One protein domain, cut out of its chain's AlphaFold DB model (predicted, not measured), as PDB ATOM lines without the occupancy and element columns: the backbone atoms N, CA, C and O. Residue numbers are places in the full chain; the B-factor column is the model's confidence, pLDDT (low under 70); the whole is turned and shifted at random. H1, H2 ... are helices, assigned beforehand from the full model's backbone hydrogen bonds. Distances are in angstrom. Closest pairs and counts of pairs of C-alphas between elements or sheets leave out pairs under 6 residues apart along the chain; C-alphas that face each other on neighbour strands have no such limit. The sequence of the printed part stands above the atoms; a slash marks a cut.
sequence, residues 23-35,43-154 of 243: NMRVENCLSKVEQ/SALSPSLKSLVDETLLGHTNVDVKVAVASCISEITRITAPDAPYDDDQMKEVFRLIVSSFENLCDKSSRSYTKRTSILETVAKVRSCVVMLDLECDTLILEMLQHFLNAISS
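What this domain is: This is residues 23 to 35 and 43 to 154 of the 243 residues of the protein "Kinesin motor domain-containing protein" of Cannabis sativa (UniProt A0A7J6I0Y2). The longest helix, H4, is the core of an all-helix cluster: H1 and H6 run beside it at shallow tilts, and H5 packs on it at a steep one. H2 and the short H3 also pack on H4, while H7 and H8 form a helical hairpin whose H8 packs on H5. The printed part has 125 residues, with eight named helices, H1 to H8 in chain order, and no named strand. It is compact, with a radius of gyration of the C-alphas of 13.7 A, and spans 44 by 32 by 27 A.

How they stand to each other: H4, residues 63 to 80, is the hub, touching five other helices. H1, residues 23 to 30, touches it at a shallow tilt of 12 degrees, the same way; the closest C-alphas, of Glu 27 and Cys 72, are 5.1 A apart. H6, residues 113 to 125, touches H4 at a shallow tilt of 28 degrees, the same way, with the C-alphas of Ser 71 and Ile 119 closest at 5.5 A. H1 and H6 are apart. H5, residues 88 to 100, touches H4 with residues 94 to 98 alone, at a steep tilt of 49 degrees, opposite ways; the closest C-alphas, of Ala 70 and Ile 98, are 5.4 A apart. H2, residues 43 to 52, touches residues 69 to 76 of H4 alone, opposite ways at 37 degrees, only just a steep tilt; the C-alphas of Leu 52 and Val 69 are closest at 6.9 A. H3, residues 55 to 58, touches residues 66 to 69 of H4 alone, the C-alphas of Leu 58 and Lys 66 being closest at 6.8 A. H8, residues 138 to 153, touches H5 with residues 140 to 144 alone, at a shallow tilt of 12 degrees, the same way; the C-alphas of Val 99 and Met 144 are closest at 5.4 A. H7, residues 128 to 134, forms a hairpin with H8; the closest C-alphas, of Met 132 and Ile 141, are 7.3 A apart. Every O i to N i+4 pair is within hydrogen-bond range in H1, H4, H5, H6, H7 and H8, against 4 of 6 in H2; H3 is too short for such a pair.

Where its parts are: H4 is 25.5 A long from C-alpha 63 at (280.557, 286.319, 113.326) to C-alpha 80 at (257.904, 293.393, 104.129). H8 measures 22.3 A and ends with C-alpha 153 at (277.186, 264.933, 109.754). H5 and H6 each measure 18.4 A, and H2 15.2 A.

The domain as a whole: The C-alphas farthest apart, of Ser 43 and Ser 153, are 44.6 A apart. Residues 36 to 42 are cut out, with 14.5 A between C-alphas 35 and 43. The link from H5 to H6 is long, residues 101 to 112. The mean pLDDT of the printed part is 79.8; residues 23 to 28, 55 to 56 and 153 to 154 are under 70.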
ATOM      1  N   ASN A  23     271.792 295.605 118.895       50.19
ATOM      2  CA  ASN A  23     271.272 294.634 117.924       50.19
ATOM      3  C   ASN A  23     270.192 293.722 118.534       50.19
ATOM      4  O   ASN A  23     269.157 293.512 117.916       50.19
ATOM      5  N   MET A  24     270.355 293.293 119.794       52.66
ATOM      6  CA  MET A  24     269.333 292.509 120.509       52.66
ATOM      7  C   MET A  24     268.026 293.293 120.726       52.66
ATOM      8  O   MET A  24     266.940 292.718 120.716       52.66
ATOM      9  N   ARG A  25     268.108 294.614 120.941       60.84
ATOM     10  CA  ARG A  25     266.921 295.464 121.127       60.84
ATOM     11  C   ARG A  25     266.178 295.703 119.819       60.84
ATOM     12  O   ARG A  25     264.955 295.727 119.838       60.84
ATOM     13  N   VAL A  26     266.902 295.880 118.714       67.56
ATOM     14  CA  VAL A  26     266.301 296.062 117.384       67.56
ATOM     15  C   VAL A  26     265.596 294.779 116.947       67.56
ATOM     16  O   VAL A  26     264.414 294.828 116.631       67.56
ATOM     17  N   GLU A  27     266.268 293.634 117.048       66.50
ATOM     18  CA  GLU A  27     265.708 292.309 116.751       66.50
ATOM     19  C   GLU A  27     264.414 292.027 117.535       66.50
ATOM     20  O   GLU A  27     263.385 291.714 116.943       66.50
ATOM     21  N   ASN A  28     264.418 292.234 118.859       68.44
ATOM     22  CA  ASN A  28     263.230 292.026 119.700       68.44
ATOM     23  C   ASN A  28     262.062 292.975 119.396       68.44
ATOM     24  O   ASN A  28     260.920 292.683 119.760       68.44
ATOM     25  N   CYS A  29     262.339 294.146 118.826       70.94
ATOM     26  CA  CYS A  29     261.291 295.042 118.359       70.94
ATOM     27  C   CYS A  29     260.728 294.546 117.026       70.94
ATOM     28  O   CYS A  29     259.511 294.465 116.898       70.94
ATOM     29  N   LEU A  30     261.594 294.175 116.077       77.06
ATOM     30  CA  LEU A  30     261.204 293.679 114.755       77.06
ATOM     31  C   LEU A  30     260.387 292.382 114.838       77.06
ATOM     32  O   LEU A  30     259.370 292.267 114.160       77.06
ATOM     33  N   SER A  31     260.739 291.461 115.742       74.06
ATOM     34  CA  SER A  31     260.014 290.192 115.919       74.06
ATOM     35  C   SER A  31     258.548 290.352 116.336       74.06
ATOM     36  O   SER A  31     257.738 289.450 116.130       74.06
ATOM     37  N   LYS A  32     258.182 291.514 116.887       75.88
ATOM     38  CA  LYS A  32     256.807 291.852 117.289       75.88
ATOM     39  C   LYS A  32     256.023 292.596 116.217       75.88
ATOM     40  O   LYS A  32     254.829 292.812 116.390       75.88
ATOM     41  N   VAL A  33     256.684 293.043 115.151       76.62
ATOM     42  CA  VAL A  33     256.021 293.755 114.060       76.62
ATOM     43  C   VAL A  33     255.351 292.726 113.155       76.62
ATOM     44  O   VAL A  33     255.961 291.734 112.742       76.62
ATOM     45  N   GLU A  34     254.069 292.936 112.888       74.88
ATOM     46  CA  GLU A  34     253.314 292.112 111.952       74.88
ATOM     47  C   GLU A  34     253.662 292.467 110.504       74.88
ATOM     48  O   GLU A  34     254.254 293.507 110.211       74.88
ATOM     49  N   GLN A  35     253.319 291.561 109.596       77.06
ATOM     50  CA  GLN A  35     253.514 291.758 108.166       77.06
ATOM     51  C   GLN A  35     252.665 292.937 107.667       77.06
ATOM     52  O   GLN A  35     251.548 293.134 108.142       77.06
ATOM     53  N   SER A  43     257.603 304.176 108.010       71.06
ATOM     54  CA  SER A  43     258.459 305.364 108.069       71.06
ATOM     55  C   SER A  43     259.473 305.297 109.216       71.06
ATOM     56  O   SER A  43     260.576 305.828 109.072       71.06
ATOM     57  N   ALA A  44     259.127 304.664 110.341       74.62
ATOM     58  CA  ALA A  44     260.040 304.461 111.464       74.62
ATOM     59  C   ALA A  44     261.087 303.363 111.189       74.62
ATOM     60  O   ALA A  44     262.204 303.455 111.695       74.62
ATOM     61  N   LEU A  45     260.748 302.361 110.371       71.94
ATOM     62  CA  LEU A  45     261.637 301.261 109.974       71.94
ATOM     63  C   LEU A  45     262.582 301.630 108.821       71.94
ATOM     64  O   LEU A  45     263.689 301.100 108.747       71.94
ATOM     65  N   SER A  46     262.193 302.569 107.954       74.50
ATOM     66  CA  SER A  46     262.967 302.999 106.777       74.50
ATOM     67  C   SER A  46     264.454 303.315 107.052       74.50
ATOM     68  O   SER A  46     265.309 302.872 106.282       74.50
ATOM     69  N   PRO A  47     264.832 304.036 108.130       75.19
ATOM     70  CA  PRO A  47     266.243 304.255 108.453       75.19
ATOM     71  C   PRO A  47     267.007 302.958 108.758       75.19
ATOM     72  O   PRO A  47     268.157 302.815 108.348       75.19
ATOM     73  N   SER A  48     266.369 302.010 109.451       73.19
ATOM     74  CA  SER A  48     266.951 300.701 109.765       73.19
ATOM     75  C   SER A  48     267.094 299.837 108.515       73.19
ATOM     76  O   SER A  48     268.154 299.249 108.331       73.19
ATOM     77  N   LEU A  49     266.086 299.828 107.632       73.31
ATOM     78  CA  LEU A  49     266.138 299.131 106.339       73.31
ATOM     79  C   LEU A  49     267.374 299.542 105.539       73.31
ATOM     80  O   LEU A  49     268.152 298.686 105.128       73.31
ATOM     81  N   LYS A  50     267.584 300.855 105.390       75.25
ATOM     82  CA  LYS A  50     268.707 301.408 104.622       75.25
ATOM     83  C   LYS A  50     270.056 301.177 105.291       75.25
ATOM     84  O   LYS A  50     271.043 300.953 104.607       75.25
ATOM     85  N   SER A  51     270.113 301.254 106.619       76.88
ATOM     86  CA  SER A  51     271.374 301.102 107.344       76.88
ATOM     87  C   SER A  51     271.869 299.660 107.392       76.88
ATOM     88  O   SER A  51     273.072 299.473 107.516       76.88
ATOM     89  N   LEU A  52     270.984 298.657 107.365       73.62
ATOM     90  CA  LEU A  52     271.358 297.249 107.554       73.62
ATOM     91  C   LEU A  52     272.052 296.622 106.338       73.62
ATOM     92  O   LEU A  52     272.789 295.655 106.513       73.62
ATOM     93  N   VAL A  53     271.855 297.191 105.148       71.75
ATOM     94  CA  VAL A  53     272.504 296.762 103.891       71.75
ATOM     95  C   VAL A  53     273.759 297.595 103.599       71.75
ATOM     96  O   VAL A  53     274.358 297.495 102.536       71.75
ATOM     97  N   ASP A  54     274.196 298.429 104.546       76.88
ATOM     98  CA  ASP A  54     275.472 299.129 104.423       76.88
ATOM     99  C   ASP A  54     276.629 298.112 104.379       76.88
ATOM    100  O   ASP A  54     276.724 297.225 105.238       76.88
ATOM    101  N   GLU A  55     277.523 298.250 103.394       66.75
ATOM    102  CA  GLU A  55     278.650 297.333 103.156       66.75
ATOM    103  C   GLU A  55     279.509 297.112 104.411       66.75
ATOM    104  O   GLU A  55     280.065 296.030 104.615       66.75
ATOM    105  N   THR A  56     279.586 298.107 105.302       66.12
ATOM    106  CA  THR A  56     280.362 298.000 106.544       66.12
ATOM    107  C   THR A  56     279.768 297.009 107.546       66.12
ATOM    108  O   THR A  56     280.513 296.421 108.336       66.12
ATOM    109  N   LEU A  57     278.449 296.798 107.526       70.06
ATOM    110  CA  LEU A  57     277.765 295.836 108.393       70.06
ATOM    111  C   LEU A  57     277.731 294.438 107.775       70.06
ATOM    112  O   LEU A  57     277.947 293.461 108.494       70.06
ATOM    113  N   LEU A  58     277.528 294.339 106.459       72.94
ATOM    114  CA  LEU A  58     277.540 293.061 105.738       72.94
ATOM    115  C   LEU A  58     278.941 292.419 105.743       72.94
ATOM    116  O   LEU A  58     279.081 291.207 105.931       72.94
ATOM    117  N   GLY A  59     279.986 293.245 105.620       71.06
ATOM    118  CA  GLY A  59     281.395 292.841 105.631       71.06
ATOM    119  C   GLY A  59     282.046 292.755 107.016       71.06
ATOM    120  O   GLY A  59     283.272 292.663 107.110       71.06
ATOM    121  N   HIS A  60     281.276 292.817 108.107       79.00
ATOM    122  CA  HIS A  60     281.844 292.835 109.455       79.00
ATOM    123  C   HIS A  60     282.580 291.520 109.787       79.00
ATOM    124  O   HIS A  60     282.076 290.432 109.531       79.00
ATOM    125  N   THR A  61     283.759 291.591 110.413       78.94
ATOM    126  CA  THR A  61     284.602 290.402 110.676       78.94
ATOM    127  C   THR A  61     284.103 289.530 111.830       78.94
ATOM    128  O   THR A  61     284.372 288.333 111.876       78.94
ATOM    129  N   ASN A  62     283.380 290.115 112.787       82.31
ATOM    130  CA  ASN A  62     282.835 289.383 113.930       82.31
ATOM    131  C   ASN A  62     281.572 288.590 113.545       82.31
ATOM    132  O   ASN A  62     280.538 289.188 113.243       82.31
ATOM    133  N   VAL A  63     281.646 287.260 113.643       84.38
ATOM    134  CA  VAL A  63     280.557 286.319 113.326       84.38
ATOM    135  C   VAL A  63     279.277 286.605 114.117       84.38
ATOM    136  O   VAL A  63     278.195 286.592 113.541       84.38
ATOM    137  N   ASP A  64     279.370 286.919 115.410       83.19
ATOM    138  CA  ASP A  64     278.191 287.203 116.238       83.19
ATOM    139  C   ASP A  64     277.476 288.486 115.789       83.19
ATOM    140  O   ASP A  64     276.249 288.581 115.853       83.19
ATOM    141  N   VAL A  65     278.235 289.472 115.296       83.19
ATOM    142  CA  VAL A  65     277.669 290.691 114.704       83.19
ATOM    143  C   VAL A  65     276.991 290.361 113.378       83.19
ATOM    144  O   VAL A  65     275.850 290.773 113.186       83.19
ATOM    145  N   LYS A  66     277.630 289.564 112.509       85.69
ATOM    146  CA  LYS A  66     277.034 289.119 111.239       85.69
ATOM    147  C   LYS A  66     275.715 288.381 111.458       85.69
ATOM    148  O   LYS A  66     274.725 288.719 110.824       85.69
ATOM    149  N   VAL A  67     275.674 287.429 112.393       88.62
ATOM    150  CA  VAL A  67     274.451 286.676 112.720       88.62
ATOM    151  C   VAL A  67     273.373 287.595 113.300       88.62
ATOM    152  O   VAL A  67     272.202 287.451 112.970       88.62
ATOM    153  N   ALA A  68     273.734 288.573 114.133       85.38
ATOM    154  CA  ALA A  68     272.761 289.531 114.656       85.38
ATOM    155  C   ALA A  68     272.178 290.447 113.563       85.38
ATOM    156  O   ALA A  68     270.982 290.739 113.583       85.38
ATOM    157  N   VAL A  69     273.005 290.876 112.604       86.62
ATOM    158  CA  VAL A  69     272.560 291.659 111.442       86.62
ATOM    159  C   VAL A  69     271.675 290.798 110.537       86.62
ATOM    160  O   VAL A  69     270.585 291.236 110.183       86.62
ATOM    161  N   ALA A  70     272.078 289.553 110.259       90.12
ATOM    162  CA  ALA A  70     271.287 288.580 109.505       90.12
ATOM    163  C   ALA A  70     269.911 288.342 110.146       90.12
ATOM    164  O   ALA A  70     268.906 288.331 109.444       90.12
ATOM    165  N   SER A  71     269.854 288.231 111.478       88.25
ATOM    166  CA  SER A  71     268.595 288.096 112.219       88.25
ATOM    167  C   SER A  71     267.684 289.305 112.013       88.25
ATOM    168  O   SER A  71     266.535 289.151 111.598       88.25
ATOM    169  N   CYS A  72     268.211 290.522 112.185       85.94
ATOM    170  CA  CYS A  72     267.438 291.744 111.949       85.94
ATOM    171  C   CYS A  72     266.917 291.833 110.505       85.94
ATOM    172  O   CYS A  72     265.753 292.171 110.294       85.94
ATOM    173  N   ILE A  73     267.764 291.519 109.522       87.38
ATOM    174  CA  ILE A  73     267.385 291.535 108.107       87.38
ATOM    175  C   ILE A  73     266.333 290.460 107.809       87.38
ATOM    176  O   ILE A  73     265.361 290.745 107.117       87.38
ATOM    177  N   SER A  74     266.463 289.258 108.377       88.00
ATOM    178  CA  SER A  74     265.480 288.185 108.196       88.00
ATOM    179  C   SER A  74     264.086 288.606 108.677       88.00
ATOM    180  O   SER A  74     263.096 288.400 107.973       88.00
ATOM    181  N   GLU A  75     264.005 289.306 109.813       85.31
ATOM    182  CA  GLU A  75     262.743 289.843 110.326       85.31
ATOM    183  C   GLU A  75     262.179 290.958 109.448       85.31
ATOM    184  O   GLU A  75     260.973 291.022 109.223       85.31
ATOM    185  N   ILE A  76     263.035 291.811 108.893       84.69
ATOM    186  CA  ILE A  76     262.633 292.806 107.897       84.69
ATOM    187  C   ILE A  76     262.012 292.140 106.669       84.69
ATOM    188  O   ILE A  76     260.939 292.559 106.231       84.69
ATOM    189  N   THR A  77     262.635 291.083 106.149       82.56
ATOM    190  CA  THR A  77     262.106 290.316 105.017       82.56
ATOM    191  C   THR A  77     260.752 289.695 105.370       82.56
ATOM    192  O   THR A  77     259.830 289.723 104.560       82.56
ATOM    193  N   ARG A  78     260.569 289.219 106.612       85.44
ATOM    194  CA  ARG A  78     259.265 288.746 107.114       85.44
ATOM    195  C   ARG A  78     258.202 289.841 107.160       85.44
ATOM    196  O   ARG A  78     257.052 289.572 106.828       85.44
ATOM    197  N   ILE A  79     258.558 291.039 107.613       78.00
ATOM    198  CA  ILE A  79     257.631 292.170 107.767       78.00
ATOM    199  C   ILE A  79     257.186 292.716 106.404       78.00
ATOM    200  O   ILE A  79     256.027 293.097 106.241       78.00
ATOM    201  N   THR A  80     258.114 292.777 105.450       75.12
ATOM    202  CA  THR A  80     257.904 293.393 104.129       75.12
ATOM    203  C   THR A  80     257.309 292.446 103.098       75.12
ATOM    204  O   THR A  80     256.664 292.927 102.172       75.12
ATOM    205  N   ALA A  81     257.412 291.127 103.307       74.50
ATOM    206  CA  ALA A  81     256.749 290.137 102.467       74.50
ATOM    207  C   ALA A  81     255.266 290.505 102.214       74.50
ATOM    208  O   ALA A  81     254.593 291.008 103.119       74.50
ATOM    209  N   PRO A  82     254.704 290.222 101.024       72.81
ATOM    210  CA  PRO A  82     255.336 289.557  99.880       72.81
ATOM    211  C   PRO A  82     256.281 290.462  99.070       72.81
ATOM    212  O   PRO A  82     256.950 289.958  98.174       72.81
ATOM    213  N   ASP A  83     256.340 291.757  99.374       74.69
ATOM    214  CA  ASP A  83     257.175 292.713  98.655       74.69
ATOM    215  C   ASP A  83     258.635 292.607  99.116       74.69
ATOM    216  O   ASP A  83     258.929 292.487 100.309       74.69
ATOM    217  N   ALA A  84     259.574 292.646  98.168       75.81
ATOM    218  CA  ALA A  84     260.991 292.597  98.500       75.81
ATOM    219  C   ALA A  84     261.418 293.903  99.205       75.81
ATOM    220  O   ALA A  84     261.121 294.994  98.709       75.81
ATOM    221  N   PRO A  85     262.133 293.830 100.346       76.75
ATOM    222  CA  PRO A  85     262.601 295.025 101.055       76.75
ATOM    223  C   PRO A  85     263.711 295.780 100.312       76.75
ATOM    224  O   PRO A  85     263.967 296.945 100.629       76.75
ATOM    225  N   TYR A  86     264.378 295.112  99.368       84.62
ATOM    226  CA  TYR A  86     265.575 295.567  98.670       84.62
ATOM    227  C   TYR A  86     265.509 295.197  97.184       84.62
ATOM    228  O   TYR A  86     264.700 294.350  96.800       84.62
ATOM    229  N   ASP A  87     266.351 295.828  96.364       88.06
ATOM    230  CA  ASP A  87     266.528 295.436  94.960       88.06
ATOM    231  C   ASP A  87     267.268 294.092  94.819       88.06
ATOM    232  O   ASP A  87     267.793 293.552  95.795       88.06
ATOM    233  N   ASP A  88     267.294 293.539  93.607       86.81
ATOM    234  CA  ASP A  88     267.829 292.201  93.333       86.81
ATOM    235  C   ASP A  88     269.304 292.048  93.742       86.81
ATOM    236  O   ASP A  88     269.669 291.048  94.362       86.81
ATOM    237  N   ASP A  89     270.149 293.044  93.458       88.75
ATOM    238  CA  ASP A  89     271.577 293.010  93.796       88.75
ATOM    239  C   ASP A  89     271.779 293.061  95.316       88.75
ATOM    240  O   ASP A  89     272.553 292.291  95.892       88.75
ATOM    241  N   GLN A  90     271.019 293.918  95.998       87.62
ATOM    242  CA  GLN A  90     271.013 293.988  97.455       87.62
ATOM    243  C   GLN A  90     270.478 292.702  98.094       87.62
ATOM    244  O   GLN A  90     271.015 292.238  99.103       87.62
ATOM    245  N   MET A  91     269.443 292.095  97.512       88.06
ATOM    246  CA  MET A  91     268.877 290.837  97.993       88.06
ATOM    247  C   MET A  91     269.883 289.687  97.899       88.06
ATOM    248  O   MET A  91     269.930 288.857  98.809       88.06
ATOM    249  N   LYS A  92     270.737 289.652  96.868       90.62
ATOM    250  CA  LYS A  92     271.824 288.661  96.753       90.62
ATOM    251  C   LYS A  92     272.807 288.756  97.920       90.62
ATOM    252  O   LYS A  92     273.116 287.741  98.547       90.62
ATOM    253  N   GLU A  93     273.230 289.966  98.279       91.00
ATOM    254  CA  GLU A  93     274.116 290.187  99.431       91.00
ATOM    255  C   GLU A  93     273.437 289.856 100.768       91.00
ATOM    256  O   GLU A  93     274.047 289.265 101.666       91.00
ATOM    257  N   VAL A  94     272.142 290.159 100.891       90.44
ATOM    258  CA  VAL A  94     271.327 289.752 102.042       90.44
ATOM    259  C   VAL A  94     271.287 288.230 102.174       90.44
ATOM    260  O   VAL A  94     271.534 287.706 103.264       90.44
ATOM    261  N   PHE A  95     271.020 287.502 101.087       92.12
ATOM    262  CA  PHE A  95     271.001 286.041 101.113       92.12
ATOM    263  C   PHE A  95     272.372 285.456 101.419       92.12
ATOM    264  O   PHE A  95     272.460 284.546 102.239       92.12
ATOM    265  N   ARG A  96     273.450 286.022 100.875       93.88
ATOM    266  CA  ARG A  96     274.821 285.632 101.221       93.88
ATOM    267  C   ARG A  96     275.091 285.773 102.722       93.88
ATOM    268  O   ARG A  96     275.665 284.874 103.340       93.88
ATOM    269  N   LEU A  97     274.643 286.865 103.340       92.31
ATOM    270  CA  LEU A  97     274.770 287.043 104.785       92.31
ATOM    271  C   LEU A  97     273.934 286.013 105.567       92.31
ATOM    272  O   LEU A  97     274.453 285.413 106.513       92.31
ATOM    273  N   ILE A  98     272.681 285.780 105.162       92.56
ATOM    274  CA  ILE A  98     271.784 284.782 105.767       92.56
ATOM    275  C   ILE A  98     272.388 283.377 105.674       92.56
ATOM    276  O   ILE A  98     272.479 282.696 106.691       92.56
ATOM    277  N   VAL A  99     272.861 282.958 104.501       93.38
ATOM    278  CA  VAL A  99     273.477 281.638 104.299       93.38
ATOM    279  C   VAL A  99     274.728 281.487 105.161       93.38
ATOM    280  O   VAL A  99     274.846 280.499 105.882       93.38
ATOM    281  N   SER A 100     275.584 282.514 105.231       92.19
ATOM    282  CA  SER A 100     276.757 282.489 106.121       92.19
ATOM    283  C   SER A 100     276.390 282.377 107.612       92.19
ATOM    284  O   SER A 100     277.175 281.898 108.431       92.19
ATOM    285  N   SER A 101     275.172 282.780 107.994       91.00
ATOM    286  CA  SER A 101     274.658 282.604 109.356       91.00
ATOM    287  C   SER A 101     274.271 281.153 109.678       91.00
ATOM    288  O   SER A 101     274.006 280.835 110.837       91.00
ATOM    289  N   PHE A 102     274.299 280.245 108.707       89.94
ATOM    290  CA  PHE A 102     274.078 278.814 108.921       89.94
ATOM    291  C   PHE A 102     275.370 278.014 109.106       89.94
ATOM    292  O   PHE A 102     275.330 276.838 109.471       89.94
ATOM    293  N   GLU A 103     276.526 278.655 108.958       85.81
ATOM    294  CA  GLU A 103     277.798 278.048 109.322       85.81
ATOM    295  C   GLU A 103     277.795 277.653 110.814       85.81
ATOM    296  O   GLU A 103     277.417 278.449 111.678       85.81
ATOM    297  N   ASN A 104     278.232 276.432 111.137       79.25
ATOM    298  CA  ASN A 104     278.278 275.903 112.508       79.25
ATOM    299  C   ASN A 104     276.910 275.821 113.217       79.25
ATOM    300  O   ASN A 104     276.829 275.974 114.437       79.25
ATOM    301  N   LEU A 105     275.826 275.537 112.482       78.50
ATOM    302  CA  LEU A 105     274.494 275.301 113.065       78.50
ATOM    303  C   LEU A 105     274.460 274.196 114.135       78.50
ATOM    304  O   LEU A 105     273.571 274.208 114.979       78.50
ATOM    305  N   CYS A 106     275.406 273.255 114.145       75.75
ATOM    306  CA  CYS A 106     275.484 272.213 115.172       75.75
ATOM    307  C   CYS A 106     275.985 272.714 116.542       75.75
ATOM    308  O   CYS A 106     275.785 272.031 117.550       75.75
ATOM    309  N   ASP A 107     276.617 273.893 116.611       77.88
ATOM    310  CA  ASP A 107     277.152 274.455 117.853       77.88
ATOM    311  C   ASP A 107     276.053 275.097 118.717       77.88
ATOM    312  O   ASP A 107     275.838 276.313 118.732       77.88
ATOM    313  N   LYS A 108     275.387 274.250 119.506       78.81
ATOM    314  CA  LYS A 108     274.379 274.651 120.502       78.81
ATOM    315  C   LYS A 108     274.957 275.478 121.652       78.81
ATOM    316  O   LYS A 108     274.191 276.093 122.389       78.81
ATOM    317  N   SER A 109     276.280 275.476 121.836       75.56
ATOM    318  CA  SER A 109     276.936 276.253 122.892       75.56
ATOM    319  C   SER A 109     277.190 277.709 122.482       75.56
ATOM    320  O   SER A 109     277.425 278.566 123.338       75.56
ATOM    321  N   SER A 110     277.086 278.014 121.183       80.06
ATOM    322  CA  SER A 110     277.232 279.361 120.647       80.06
ATOM    323  C   SER A 110     276.172 280.315 121.198       80.06
ATOM    324  O   SER A 110     274.969 280.058 121.126       80.06
ATOM    325  N   ARG A 111     276.593 281.514 121.618       81.25
ATOM    326  CA  ARG A 111     275.674 282.613 121.990       81.25
ATOM    327  C   ARG A 111     274.751 283.062 120.852       81.25
ATOM    328  O   ARG A 111     273.768 283.765 121.090       81.25
ATOM    329  N   SER A 112     275.107 282.712 119.621       82.06
ATOM    330  CA  SER A 112     274.367 283.059 118.413       82.06
ATOM    331  C   SER A 112     273.420 281.944 117.967       82.06
ATOM    332  O   SER A 112     272.611 282.190 117.079       82.06
ATOM    333  N   TYR A 113     273.450 280.765 118.602       81.75
ATOM    334  CA  TYR A 113     272.646 279.602 118.210       81.75
ATOM    335  C   TYR A 113     271.153 279.932 118.087       81.75
ATOM    336  O   TYR A 113     270.565 279.722 117.032       81.75
ATOM    337  N   THR A 114     270.556 280.560 119.106       81.88
ATOM    338  CA  THR A 114     269.136 280.956 119.083       81.88
ATOM    339  C   THR A 114     268.795 281.861 117.897       81.88
ATOM    340  O   THR A 114     267.729 281.720 117.307       81.88
ATOM    341  N   LYS A 115     269.709 282.761 117.515       84.62
ATOM    342  CA  LYS A 115     269.508 283.644 116.359       84.62
ATOM    343  C   LYS A 115     269.602 282.877 115.049       84.62
ATOM    344  O   LYS A 115     268.767 283.082 114.183       84.62
ATOM    345  N   ARG A 116     270.566 281.958 114.918       87.81
ATOM    346  CA  ARG A 116     270.689 281.096 113.730       87.81
ATOM    347  C   ARG A 116     269.419 280.265 113.519       87.81
ATOM    348  O   ARG A 116     268.921 280.202 112.401       87.81
ATOM    349  N   THR A 117     268.851 279.711 114.594       83.62
ATOM    350  CA  THR A 117     267.562 279.002 114.541       83.62
ATOM    351  C   THR A 117     266.421 279.928 114.121       83.62
ATOM    352  O   THR A 117     265.664 279.575 113.225       83.62
ATOM    353  N   SER A 118     266.328 281.131 114.699       85.19
ATOM    354  CA  SER A 118     265.301 282.117 114.326       85.19
ATOM    355  C   SER A 118     265.395 282.528 112.853       85.19
ATOM    356  O   SER A 118     264.378 282.614 112.171       85.19
ATOM    357  N   ILE A 119     266.610 282.745 112.338       88.69
ATOM    358  CA  ILE A 119     266.839 283.060 110.921       88.69
ATOM    359  C   ILE A 119     266.354 281.905 110.043       88.69
ATOM    360  O   ILE A 119     265.656 282.137 109.059       88.69
ATOM    361  N   LEU A 120     266.689 280.662 110.408       86.38
ATOM    362  CA  LEU A 120     266.281 279.469 109.665       86.38
ATOM    363  C   LEU A 120     264.753 279.314 109.624       86.38
ATOM    364  O   LEU A 120     264.185 279.045 108.563       86.38
ATOM    365  N   GLU A 121     264.082 279.529 110.757       81.81
ATOM    366  CA  GLU A 121     262.620 279.530 110.845       81.81
ATOM    367  C   GLU A 121     262.004 280.592 109.927       81.81
ATOM    368  O   GLU A 121     261.068 280.300 109.176       81.81
ATOM    369  N   THR A 122     262.551 281.809 109.934       81.19
ATOM    370  CA  THR A 122     262.063 282.906 109.096       81.19
ATOM    371  C   THR A 122     262.284 282.630 107.607       81.19
ATOM    372  O   THR A 122     261.337 282.777 106.832       81.19
ATOM    373  N   VAL A 123     263.462 282.134 107.205       84.88
ATOM    374  CA  VAL A 123     263.781 281.702 105.825       84.88
ATOM    375  C   VAL A 123     262.771 280.677 105.311       84.88
ATOM    376  O   VAL A 123     262.260 280.803 104.193       84.88
ATOM    377  N   ALA A 124     262.431 279.686 106.138       77.88
ATOM    378  CA  ALA A 124     261.427 278.686 105.795       77.88
ATOM    379  C   ALA A 124     260.022 279.304 105.682       77.88
ATOM    380  O   ALA A 124     259.298 279.039 104.719       77.88
ATOM    381  N   LYS A 125     259.644 280.161 106.639       77.88
ATOM    382  CA  LYS A 125     258.316 280.787 106.713       77.88
ATOM    383  C   LYS A 125     258.021 281.689 105.517       77.88
ATOM    384  O   LYS A 125     256.923 281.616 104.968       77.88
ATOM    385  N   VAL A 126     258.983 282.512 105.103       80.06
ATOM    386  CA  VAL A 126     258.825 283.433 103.963       80.06
ATOM    387  C   VAL A 126     259.191 282.785 102.627       80.06
ATOM    388  O   VAL A 126     259.173 283.450 101.598       80.06
ATOM    389  N   ARG A 127     259.500 281.479 102.628       77.50
ATOM    390  CA  ARG A 127     259.896 280.707 101.441       77.50
ATOM    391  C   ARG A 127     261.071 281.346 100.690       77.50
ATOM    392  O   ARG A 127     261.090 281.333  99.461       77.50
ATOM    393  N   SER A 128     262.070 281.855 101.415       81.75
ATOM    394  CA  SER A 128     263.231 282.557 100.843       81.75
ATOM    395  C   SER A 128     263.961 281.768  99.756       81.75
ATOM    396  O   SER A 128     264.520 282.373  98.852       81.75
ATOM    397  N   CYS A 129     263.935 280.431  99.794       76.12
ATOM    398  CA  CYS A 129     264.537 279.603  98.745       76.12
ATOM    399  C   CYS A 129     263.894 279.797  97.369       76.12
ATOM    400  O   CYS A 129     264.580 279.641  96.370       76.12
ATOM    401  N   VAL A 130     262.601 280.132  97.305       77.12
ATOM    402  CA  VAL A 130     261.932 280.441  96.033       77.12
ATOM    403  C   VAL A 130     262.499 281.736  95.462       77.12
ATOM    404  O   VAL A 130     262.916 281.758  94.317       77.12
ATOM    405  N   VAL A 131     262.634 282.764  96.303       78.19
ATOM    406  CA  VAL A 131     263.230 284.045  95.904       78.19
ATOM    407  C   VAL A 131     264.696 283.873  95.490       78.19
ATOM    408  O   VAL A 131     265.127 284.460  94.509       78.19
ATOM    409  N   MET A 132     265.472 283.037  96.190       77.62
ATOM    410  CA  MET A 132     266.851 282.729  95.783       77.62
ATOM    411  C   MET A 132     266.920 282.057  94.406       77.62
ATOM    412  O   MET A 132     267.846 282.346  93.657       77.62
ATOM    413  N   LEU A 133     265.958 281.196  94.058       75.25
ATOM    414  CA  LEU A 133     265.874 280.606  92.719       75.25
ATOM    415  C   LEU A 133     265.495 281.656  91.668       75.25
ATOM    416  O   LEU A 133     266.102 281.684  90.604       75.25
ATOM    417  N   ASP A 134     264.543 282.540  91.978       76.00
ATOM    418  CA  ASP A 134     264.120 283.617  91.071       76.00
ATOM    419  C   ASP A 134     265.257 284.622  90.787       76.00
ATOM    420  O   ASP A 134     265.305 285.210  89.711       76.00
ATOM    421  N   LEU A 135     266.186 284.796  91.735       78.56
ATOM    422  CA  LEU A 135     267.372 285.658  91.610       78.56
ATOM    423  C   LEU A 135     268.617 284.945  91.051       78.56
ATOM    424  O   LEU A 135     269.687 285.561  91.006       78.56
ATOM    425  N   GLU A 136     268.499 283.675  90.650       81.69
ATOM    426  CA  GLU A 136     269.601 282.852  90.118       81.69
ATOM    427  C   GLU A 136     270.763 282.661  91.126       81.69
ATOM    428  O   GLU A 136     271.946 282.655  90.784       81.69
ATOM    429  N   CYS A 137     270.440 282.509  92.415       80.75
ATOM    430  CA  CYS A 137     271.399 282.315  93.510       80.75
ATOM    431  C   CYS A 137     271.751 280.833  93.762       80.75
ATOM    432  O   CYS A 137     271.820 280.396  94.915       80.75
ATOM    433  N   ASP A 138     271.973 280.041  92.714       79.94
ATOM    434  CA  ASP A 138     272.144 278.582  92.828       79.94
ATOM    435  C   ASP A 138     273.316 278.185  93.737       79.94
ATOM    436  O   ASP A 138     273.207 277.275  94.562       79.94
ATOM    437  N   THR A 139     274.423 278.924  93.654       84.19
ATOM    438  CA  THR A 139     275.617 278.703  94.482       84.19
ATOM    439  C   THR A 139     275.335 278.897  95.973       84.19
ATOM    440  O   THR A 139     275.794 278.096  96.786       84.19
ATOM    441  N   LEU A 140     274.522 279.896  96.340       84.25
ATOM    442  CA  LEU A 140     274.111 280.141  97.727       84.25
ATOM    443  C   LEU A 140     273.170 279.052  98.244       84.25
ATOM    444  O   LEU A 140     273.247 278.667  99.411       84.25
ATOM    445  N   ILE A 141     272.289 278.530  97.386       79.56
ATOM    446  CA  ILE A 141     271.412 277.411  97.746       79.56
ATOM    447  C   ILE A 141     272.254 276.165  98.040       79.56
ATOM    448  O   ILE A 141     272.019 275.492  99.045       79.56
ATOM    449  N   LEU A 142     273.253 275.876  97.205       80.75
ATOM    450  CA  LEU A 142     274.171 274.758  97.423       80.75
ATOM    451  C   LEU A 142     274.997 274.938  98.704       80.75
ATOM    452  O   LEU A 142     275.078 274.005  99.501       80.75
ATOM    453  N   GLU A 143     275.546 276.129  98.947       86.88
ATOM    454  CA  GLU A 143     276.285 276.457 100.176       86.88
ATOM    455  C   GLU A 143     275.408 276.275 101.429       86.88
ATOM    456  O   GLU A 143     275.813 275.643 102.407       86.88
ATOM    457  N   MET A 144     274.157 276.738 101.381       88.06
ATOM    458  CA  MET A 144     273.189 276.544 102.460       88.06
ATOM    459  C   MET A 144     272.916 275.058 102.731       88.06
ATOM    460  O   MET A 144     272.910 274.630 103.887       88.06
ATOM    461  N   LEU A 145     272.714 274.256 101.681       82.88
ATOM    462  CA  LEU A 145     272.518 272.813 101.819       82.88
ATOM    463  C   LEU A 145     273.759 272.133 102.408       82.88
ATOM    464  O   LEU A 145     273.616 271.282 103.285       82.88
ATOM    465  N   GLN A 146     274.963 272.535 101.998       83.00
ATOM    466  CA  GLN A 146     276.212 272.039 102.579       83.00
ATOM    467  C   GLN A 146     276.320 272.376 104.068       83.00
ATOM    468  O   GLN A 146     276.687 271.509 104.858       83.00
ATOM    469  N   HIS A 147     275.948 273.587 104.493       85.88
ATOM    470  CA  HIS A 147     275.898 273.931 105.917       85.88
ATOM    471  C   HIS A 147     274.943 273.022 106.699       85.88
ATOM    472  O   HIS A 147     275.284 272.574 107.796       85.88
ATOM    473  N   PHE A 148     273.776 272.703 106.134       83.06
ATOM    474  CA  PHE A 148     272.819 271.794 106.766       83.06
ATOM    475  C   PHE A 148     273.348 270.361 106.837       83.06
ATOM    476  O   PHE A 148     273.265 269.746 107.899       83.06
ATOM    477  N   LEU A 149     273.937 269.850 105.752       77.56
ATOM    478  CA  LEU A 149     274.560 268.524 105.714       77.56
ATOM    479  C   LEU A 149     275.719 268.423 106.718       77.56
ATOM    480  O   LEU A 149     275.781 267.492 107.510       77.56
ATOM    481  N   ASN A 150     276.582 269.433 106.790       77.81
ATOM    482  CA  ASN A 150     277.674 269.467 107.761       77.81
ATOM    483  C   ASN A 150     277.165 269.509 109.207       77.81
ATOM    484  O   ASN A 150     277.749 268.874 110.087       77.81
ATOM    485  N   ALA A 151     276.069 270.223 109.471       77.00
ATOM    486  CA  ALA A 151     275.474 270.278 110.802       77.00
ATOM    487  C   ALA A 151     274.906 268.921 111.257       77.00
ATOM    488  O   ALA A 151     274.956 268.627 112.451       77.00
ATOM    489  N   ILE A 152     274.396 268.099 110.330       75.88
ATOM    490  CA  ILE A 152     273.889 266.748 110.633       75.88
ATOM    491  C   ILE A 152     274.999 265.688 110.641       75.88
ATOM    492  O   ILE A 152     274.908 264.728 111.396       75.88
ATOM    493  N   SER A 153     276.053 265.863 109.837       67.75
ATOM    494  CA  SER A 153     277.186 264.933 109.754       67.75
ATOM    495  C   SER A 153     278.240 265.163 110.835       67.75
ATOM    496  O   SER A 153     279.076 264.291 111.066       67.75
ATOM    497  N   SER A 154     278.226 266.320 111.501       58.34
ATOM    498  CA  SER A 154     279.140 266.595 112.607       58.34
ATOM    499  C   SER A 154     278.861 265.610 113.746       58.34
ATOM    500  O   SER A 154     277.743 265.618 114.272       58.34
TER     501      SER A 154